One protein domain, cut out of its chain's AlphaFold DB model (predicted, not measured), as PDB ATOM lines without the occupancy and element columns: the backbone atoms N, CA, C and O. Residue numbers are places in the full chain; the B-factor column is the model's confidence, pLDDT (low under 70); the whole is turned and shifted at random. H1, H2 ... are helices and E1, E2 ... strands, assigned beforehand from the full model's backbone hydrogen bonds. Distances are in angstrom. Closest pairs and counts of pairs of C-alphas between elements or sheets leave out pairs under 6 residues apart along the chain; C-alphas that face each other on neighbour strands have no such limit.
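AT A GLANCE: This is residues 2 to 48 of the 235 residues of an uncharacterized protein of Candidatus Micrarchaeota archaeon (UniProt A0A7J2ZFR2). This is a rod with little regular structure: a short strand, E1, lies at one end, looping chain fills the middle, and one helix, H1, runs toward the other end, where residues 42 to 48 turn back. The printed part has 47 residues, with one named strand followed by one named helix; the class is mixed, and the named elements hold only 16 residues. It is only just loose, close to compact, with a radius of gyration of the C-alphas of 11.6 A, and spans 35 by 13 by 12 A.

IN THESE COORDINATES: E1, residues 6 to 10, begins at C-alpha 6 (192.188, 205.214, 261.468). H1, residues 31 to 41, is 15.2 A long and ends at C-alpha 41 (201.449, 223.794, 243.643).

HOW THE PARTS SIT: E1 pairs with no named strand. Residues 13 to 14 pair with residues 21 to 22, antiparallel. E1 and H1 are apart. Every O i to N i+4 pair in H1 is within hydrogen-bond range.

THE WHOLE: The C-alphas farthest apart, those of Asn 8 and Gly 43, are 35.8 A apart. The printed part has no cut. The link from E1 to H1 is long, 20 residues. Mean pLDDT of the printed part is 74.4; residue 33, residues 36 to 37 and residues 39 to 48 are under 70.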
ATOM      1  N   GLU A   2     194.158 208.339 269.352       87.50
ATOM      2  CA  GLU A   2     193.780 207.622 268.121       87.50
ATOM      3  C   GLU A   2     194.108 208.444 266.867       87.50
ATOM      4  O   GLU A   2     194.136 209.679 266.896       87.50
ATOM      5  N   CYS A   3     194.403 207.760 265.761       86.38
ATOM      6  CA  CYS A   3     194.675 208.398 264.478       86.38
ATOM      7  C   CYS A   3     193.393 208.977 263.867       86.38
ATOM      8  O   CYS A   3     192.377 208.293 263.771       86.38
ATOM      9  N   ALA A   4     193.471 210.208 263.354       83.81
ATOM     10  CA  ALA A   4     192.326 210.937 262.803       83.81
ATOM     11  C   ALA A   4     191.629 210.239 261.615       83.81
ATOM     12  O   ALA A   4     190.458 210.502 261.363       83.81
ATOM     13  N   TYR A   5     192.341 209.366 260.895       82.06
ATOM     14  CA  TYR A   5     191.816 208.619 259.740       82.06
ATOM     15  C   TYR A   5     191.621 207.127 260.025       82.06
ATOM     16  O   TYR A   5     190.955 206.428 259.270       82.06
ATOM     17  N   HIS A   6     192.195 206.630 261.123       85.38
ATOM     18  CA  HIS A   6     192.188 205.214 261.468       85.38
ATOM     19  C   HIS A   6     191.882 205.073 262.965       85.38
ATOM     20  O   HIS A   6     192.821 205.005 263.760       85.38
ATOM     21  N   PRO A   7     190.596 205.020 263.360       82.94
ATOM     22  CA  PRO A   7     190.202 205.022 264.773       82.94
ATOM     23  C   PRO A   7     190.761 203.812 265.537       82.94
ATOM     24  O   PRO A   7     191.132 203.915 266.696       82.94
ATOM     25  N   ASN A   8     190.954 202.683 264.851       88.19
ATOM     26  CA  ASN A   8     191.498 201.459 265.445       88.19
ATOM     27  C   ASN A   8     193.032 201.462 265.593       88.19
ATOM     28  O   ASN A   8     193.628 200.403 265.794       88.19
ATOM     29  N   ARG A   9     193.706 202.602 265.397       85.81
ATOM     30  CA  ARG A   9     195.171 202.680 265.376       85.81
ATOM     31  C   ARG A   9     195.689 203.822 266.231       85.81
ATOM     32  O   ARG A   9     195.160 204.933 266.214       85.81
ATOM     33  N   GLU A  10     196.789 203.550 266.921       88.44
ATOM     34  CA  GLU A  10     197.458 204.542 267.750       88.44
ATOM     35  C   GLU A  10     198.217 205.568 266.893       88.44
ATOM     36  O   GLU A  10     198.913 205.234 265.927       88.44
ATOM     37  N   ALA A  11     198.053 206.844 267.235       86.19
ATOM     38  CA  ALA A  11     198.770 207.944 266.620       86.19
ATOM     39  C   ALA A  11     200.187 208.050 267.196       86.19
ATOM     40  O   ALA A  11     200.365 208.193 268.404       86.19
ATOM     41  N   VAL A  12     201.181 208.032 266.310       87.56
ATOM     42  CA  VAL A  12     202.613 208.104 266.650       87.56
ATOM     43  C   VAL A  12     203.246 209.434 266.238       87.56
ATOM     44  O   VAL A  12     204.337 209.764 266.692       87.56
ATOM     45  N   SER A  13     202.569 210.212 265.393       85.81
ATOM     46  CA  SER A  13     203.021 211.517 264.913       85.81
ATOM     47  C   SER A  13     201.857 212.513 264.856       85.81
ATOM     48  O   SER A  13     200.688 212.167 265.055       85.81
ATOM     49  N   LYS A  14     202.171 213.787 264.611       85.75
ATOM     50  CA  LYS A  14     201.186 214.834 264.314       85.75
ATOM     51  C   LYS A  14     201.491 215.430 262.948       85.75
ATOM     52  O   LYS A  14     202.656 215.572 262.589       85.75
ATOM     53  N   CYS A  15     200.451 215.808 262.208       80.50
ATOM     54  CA  CYS A  15     200.611 216.498 260.935       80.50
ATOM     55  C   CYS A  15     201.353 217.824 261.136       80.50
ATOM     56  O   CYS A  15     200.895 218.669 261.906       80.50
ATOM     57  N   SER A  16     202.430 218.044 260.381       73.06
ATOM     58  CA  SER A  16     203.265 219.252 260.466       73.06
ATOM     59  C   SER A  16     202.563 220.559 260.064       73.06
ATOM     60  O   SER A  16     203.087 221.633 260.326       73.06
ATOM     61  N   VAL A  17     201.379 220.486 259.441       71.00
ATOM     62  CA  VAL A  17     200.630 221.660 258.948       71.00
ATOM     63  C   VAL A  17     199.395 221.970 259.798       71.00
ATOM     64  O   VAL A  17     199.127 223.131 260.093       71.00
ATOM     65  N   CYS A  18     198.609 220.953 260.164       74.88
ATOM     66  CA  CYS A  18     197.334 221.138 260.874       74.88
ATOM     67  C   CYS A  18     197.298 220.532 262.283       74.88
ATOM     68  O   CYS A  18     196.286 220.649 262.969       74.88
ATOM     69  N   GLY A  19     198.361 219.846 262.714       78.44
ATOM     70  CA  GLY A  19     198.468 219.268 264.054       78.44
ATOM     71  C   GLY A  19     197.596 218.034 264.326       78.44
ATOM     72  O   GLY A  19     197.629 217.525 265.447       78.44
ATOM     73  N   LYS A  20     196.837 217.528 263.338       83.00
ATOM     74  CA  LYS A  20     196.022 216.304 263.482       83.00
ATOM     75  C   LYS A  20     196.900 215.095 263.868       83.00
ATOM     76  O   LYS A  20     197.983 214.957 263.300       83.00
ATOM     77  N   PRO A  21     196.455 214.218 264.787       84.69
ATOM     78  CA  PRO A  21     197.188 213.010 265.170       84.69
ATOM     79  C   PRO A  21     197.153 211.960 264.046       84.69
ATOM     80  O   PRO A  21     196.084 211.648 263.516       84.69
ATOM     81  N   LEU A  22     198.316 211.414 263.684       85.44
ATOM     82  CA  LEU A  22     198.515 210.492 262.563       85.44
ATOM     83  C   LEU A  22     199.191 209.191 263.027       85.44
ATOM     84  O   LEU A  22     200.078 209.197 263.884       85.44
ATOM     85  N   CYS A  23     198.770 208.059 262.458       87.75
ATOM     86  CA  CYS A  23     199.472 206.785 262.615       87.75
ATOM     87  C   CYS A  23     200.674 206.703 261.657       87.75
ATOM     88  O   CYS A  23     200.813 207.510 260.739       87.75
ATOM     89  N   LYS A  24     201.522 205.683 261.835       85.12
ATOM     90  CA  LYS A  24     202.746 205.482 261.040       85.12
ATOM     91  C   LYS A  24     202.484 205.397 259.528       85.12
ATOM     92  O   LYS A  24     203.308 205.851 258.746       85.12
ATOM     93  N   GLU A  25     201.339 204.847 259.128       80.81
ATOM     94  CA  GLU A  25     200.941 204.740 257.715       80.81
ATOM     95  C   GLU A  25     200.425 206.054 257.125       80.81
ATOM     96  O   GLU A  25     200.585 206.285 255.931       80.81
ATOM     97  N   CYS A  26     199.854 206.943 257.942       77.25
ATOM     98  CA  CYS A  26     199.440 208.269 257.483       77.25
ATOM     99  C   CYS A  26     200.631 209.226 257.271       77.25
ATOM    100  O   CYS A  26     200.443 210.308 256.724       77.25
ATOM    101  N   GLY A  27     201.844 208.848 257.694       80.12
ATOM    102  CA  GLY A  27     203.065 209.628 257.489       80.12
ATOM    103  C   GLY A  27     203.119 210.938 258.286       80.12
ATOM    104  O   GLY A  27     202.571 211.052 259.383       80.12
ATOM    105  N   GLU A  28     203.829 211.931 257.744       75.94
ATOM    106  CA  GLU A  28     204.039 213.249 258.379       75.94
ATOM    107  C   GLU A  28     203.020 214.316 257.937       75.94
ATOM    108  O   GLU A  28     202.875 215.363 258.578       75.94
ATOM    109  N   LEU A  29     202.283 214.062 256.849       74.81
ATOM    110  CA  LEU A  29     201.283 214.969 256.288       74.81
ATOM    111  C   LEU A  29     199.935 214.257 256.170       74.81
ATOM    112  O   LEU A  29     199.854 213.188 255.577       74.81
ATOM    113  N   CYS A  30     198.863 214.871 256.677       78.81
ATOM    114  CA  CYS A  30     197.527 214.320 256.475       78.81
ATOM    115  C   CYS A  30     197.087 214.451 255.013       78.81
ATOM    116  O   CYS A  30     197.512 215.365 254.300       78.81
ATOM    117  N   GLU A  31     196.181 213.572 254.595       76.19
ATOM    118  CA  GLU A  31     195.686 213.497 253.218       76.19
ATOM    119  C   GLU A  31     195.053 214.819 252.751       76.19
ATOM    120  O   GLU A  31     195.321 215.294 251.650       76.19
ATOM    121  N   GLU A  32     194.315 215.502 253.632       72.69
ATOM    122  CA  GLU A  32     193.748 216.828 253.356       72.69
ATOM    123  C   GLU A  32     194.823 217.901 253.120       72.69
ATOM    124  O   GLU A  32     194.691 218.728 252.213       72.69
ATOM    125  N   CYS A  33     195.895 217.919 253.921       69.81
ATOM    126  CA  CYS A  33     196.998 218.866 253.744       69.81
ATOM    127  C   CYS A  33     197.845 218.516 252.518       69.81
ATOM    128  O   CYS A  33     198.320 219.430 251.847       69.81
ATOM    129  N   ALA A  34     197.992 217.231 252.188       75.69
ATOM    130  CA  ALA A  34     198.670 216.779 250.978       75.69
ATOM    131  C   ALA A  34     197.886 217.189 249.721       75.69
ATOM    132  O   ALA A  34     198.459 217.773 248.801       75.69
ATOM    133  N   ALA A  35     196.563 217.001 249.719       72.38
ATOM    134  CA  ALA A  35     195.682 217.454 248.646       72.38
ATOM    135  C   ALA A  35     195.696 218.985 248.502       72.38
ATOM    136  O   ALA A  35     195.811 219.501 247.393       72.38
ATOM    137  N   ARG A  36     195.659 219.736 249.613       62.78
ATOM    138  CA  ARG A  36     195.778 221.206 249.587       62.78
ATOM    139  C   ARG A  36     197.145 221.685 249.109       62.78
ATOM    140  O   ARG A  36     197.201 222.699 248.424       62.78
ATOM    141  N   LYS A  37     198.229 220.977 249.441       68.56
ATOM    142  CA  LYS A  37     199.579 221.273 248.939       68.56
ATOM    143  C   LYS A  37     199.668 221.055 247.436       68.56
ATOM    144  O   LYS A  37     200.130 221.947 246.738       68.56
ATOM    145  N   LYS A  38     199.109 219.953 246.941       70.62
ATOM    146  CA  LYS A  38     199.010 219.679 245.507       70.62
ATOM    147  C   LYS A  38     198.190 220.750 244.776       70.62
ATOM    148  O   LYS A  38     198.646 221.306 243.786       70.62
ATOM    149  N   LEU A  39     197.037 221.139 245.323       62.56
ATOM    150  CA  LEU A  39     196.216 222.230 244.779       62.56
ATOM    151  C   LEU A  39     196.908 223.605 244.849       62.56
ATOM    152  O   LEU A  39     196.602 224.485 244.045       62.56
ATOM    153  N   ALA A  40     197.816 223.810 245.807       57.56
ATOM    154  CA  ALA A  40     198.605 225.032 245.925       57.56
ATOM    155  C   ALA A  40     199.777 225.085 244.940       57.56
ATOM    156  O   ALA A  40     200.037 226.144 244.373       57.56
ATOM    157  N   GLU A  41     200.435 223.954 244.693       67.31
ATOM    158  CA  GLU A  41     201.449 223.794 243.643       67.31
ATOM    159  C   GLU A  41     200.830 223.944 242.244       67.31
ATOM    160  O   GLU A  41     201.427 224.554 241.363       67.31
ATOM    161  N   GLU A  42     199.579 223.510 242.071       66.62
ATOM    162  CA  GLU A  42     198.762 223.749 240.871       66.62
ATOM    163  C   GLU A  42     198.200 225.188 240.785       66.62
ATOM    164  O   GLU A  42     197.456 225.515 239.859       66.62
ATOM    165  N   GLY A  43     198.521 226.063 241.748       49.22
ATOM    166  CA  GLY A  43     198.135 227.480 241.755       49.22
ATOM    167  C   GLY A  43     196.653 227.756 242.035       49.22
ATOM    168  O   GLY A  43     196.207 228.895 241.903       49.22
ATOM    169  N   ARG A  44     195.873 226.744 242.433       46.97
ATOM    170  CA  ARG A  44     194.416 226.841 242.631       46.97
ATOM    171  C   ARG A  44     194.012 227.259 244.045       46.97
ATOM    172  O   ARG A  44     192.895 227.729 244.237       46.97
ATOM    173  N   VAL A  45     194.892 227.105 245.039       46.94
ATOM    174  CA  VAL A  45     194.618 227.463 246.444       46.94
ATOM    175  C   VAL A  45     195.886 227.998 247.120       46.94
ATOM    176  O   VAL A  45     196.938 227.387 247.024       46.94
ATOM    177  N   LYS A  46     195.822 229.103 247.873       48.97
ATOM    178  CA  LYS A  46     196.932 229.491 248.769       48.97
ATOM    179  C   LYS A  46     196.829 228.718 250.085       48.97
ATOM    180  O   LYS A  46     195.835 228.849 250.797       48.97
ATOM    181  N   LEU A  47     197.859 227.942 250.430       46.34
ATOM    182  CA  LEU A  47     197.994 227.307 251.745       46.34
ATOM    183  C   LEU A  47     198.053 228.388 252.837       46.34
ATOM    184  O   LEU A  47     199.009 229.157 252.919       46.34
ATOM    185  N   ILE A  48     197.020 228.449 253.679       49.22
ATOM    186  CA  ILE A  48     197.019 229.300 254.871       49.22
ATOM    187  C   ILE A  48     197.863 228.585 255.929       49.22
ATOM    188  O   ILE A  48     197.412 227.620 256.540       49.22
TER     189      ILE A  48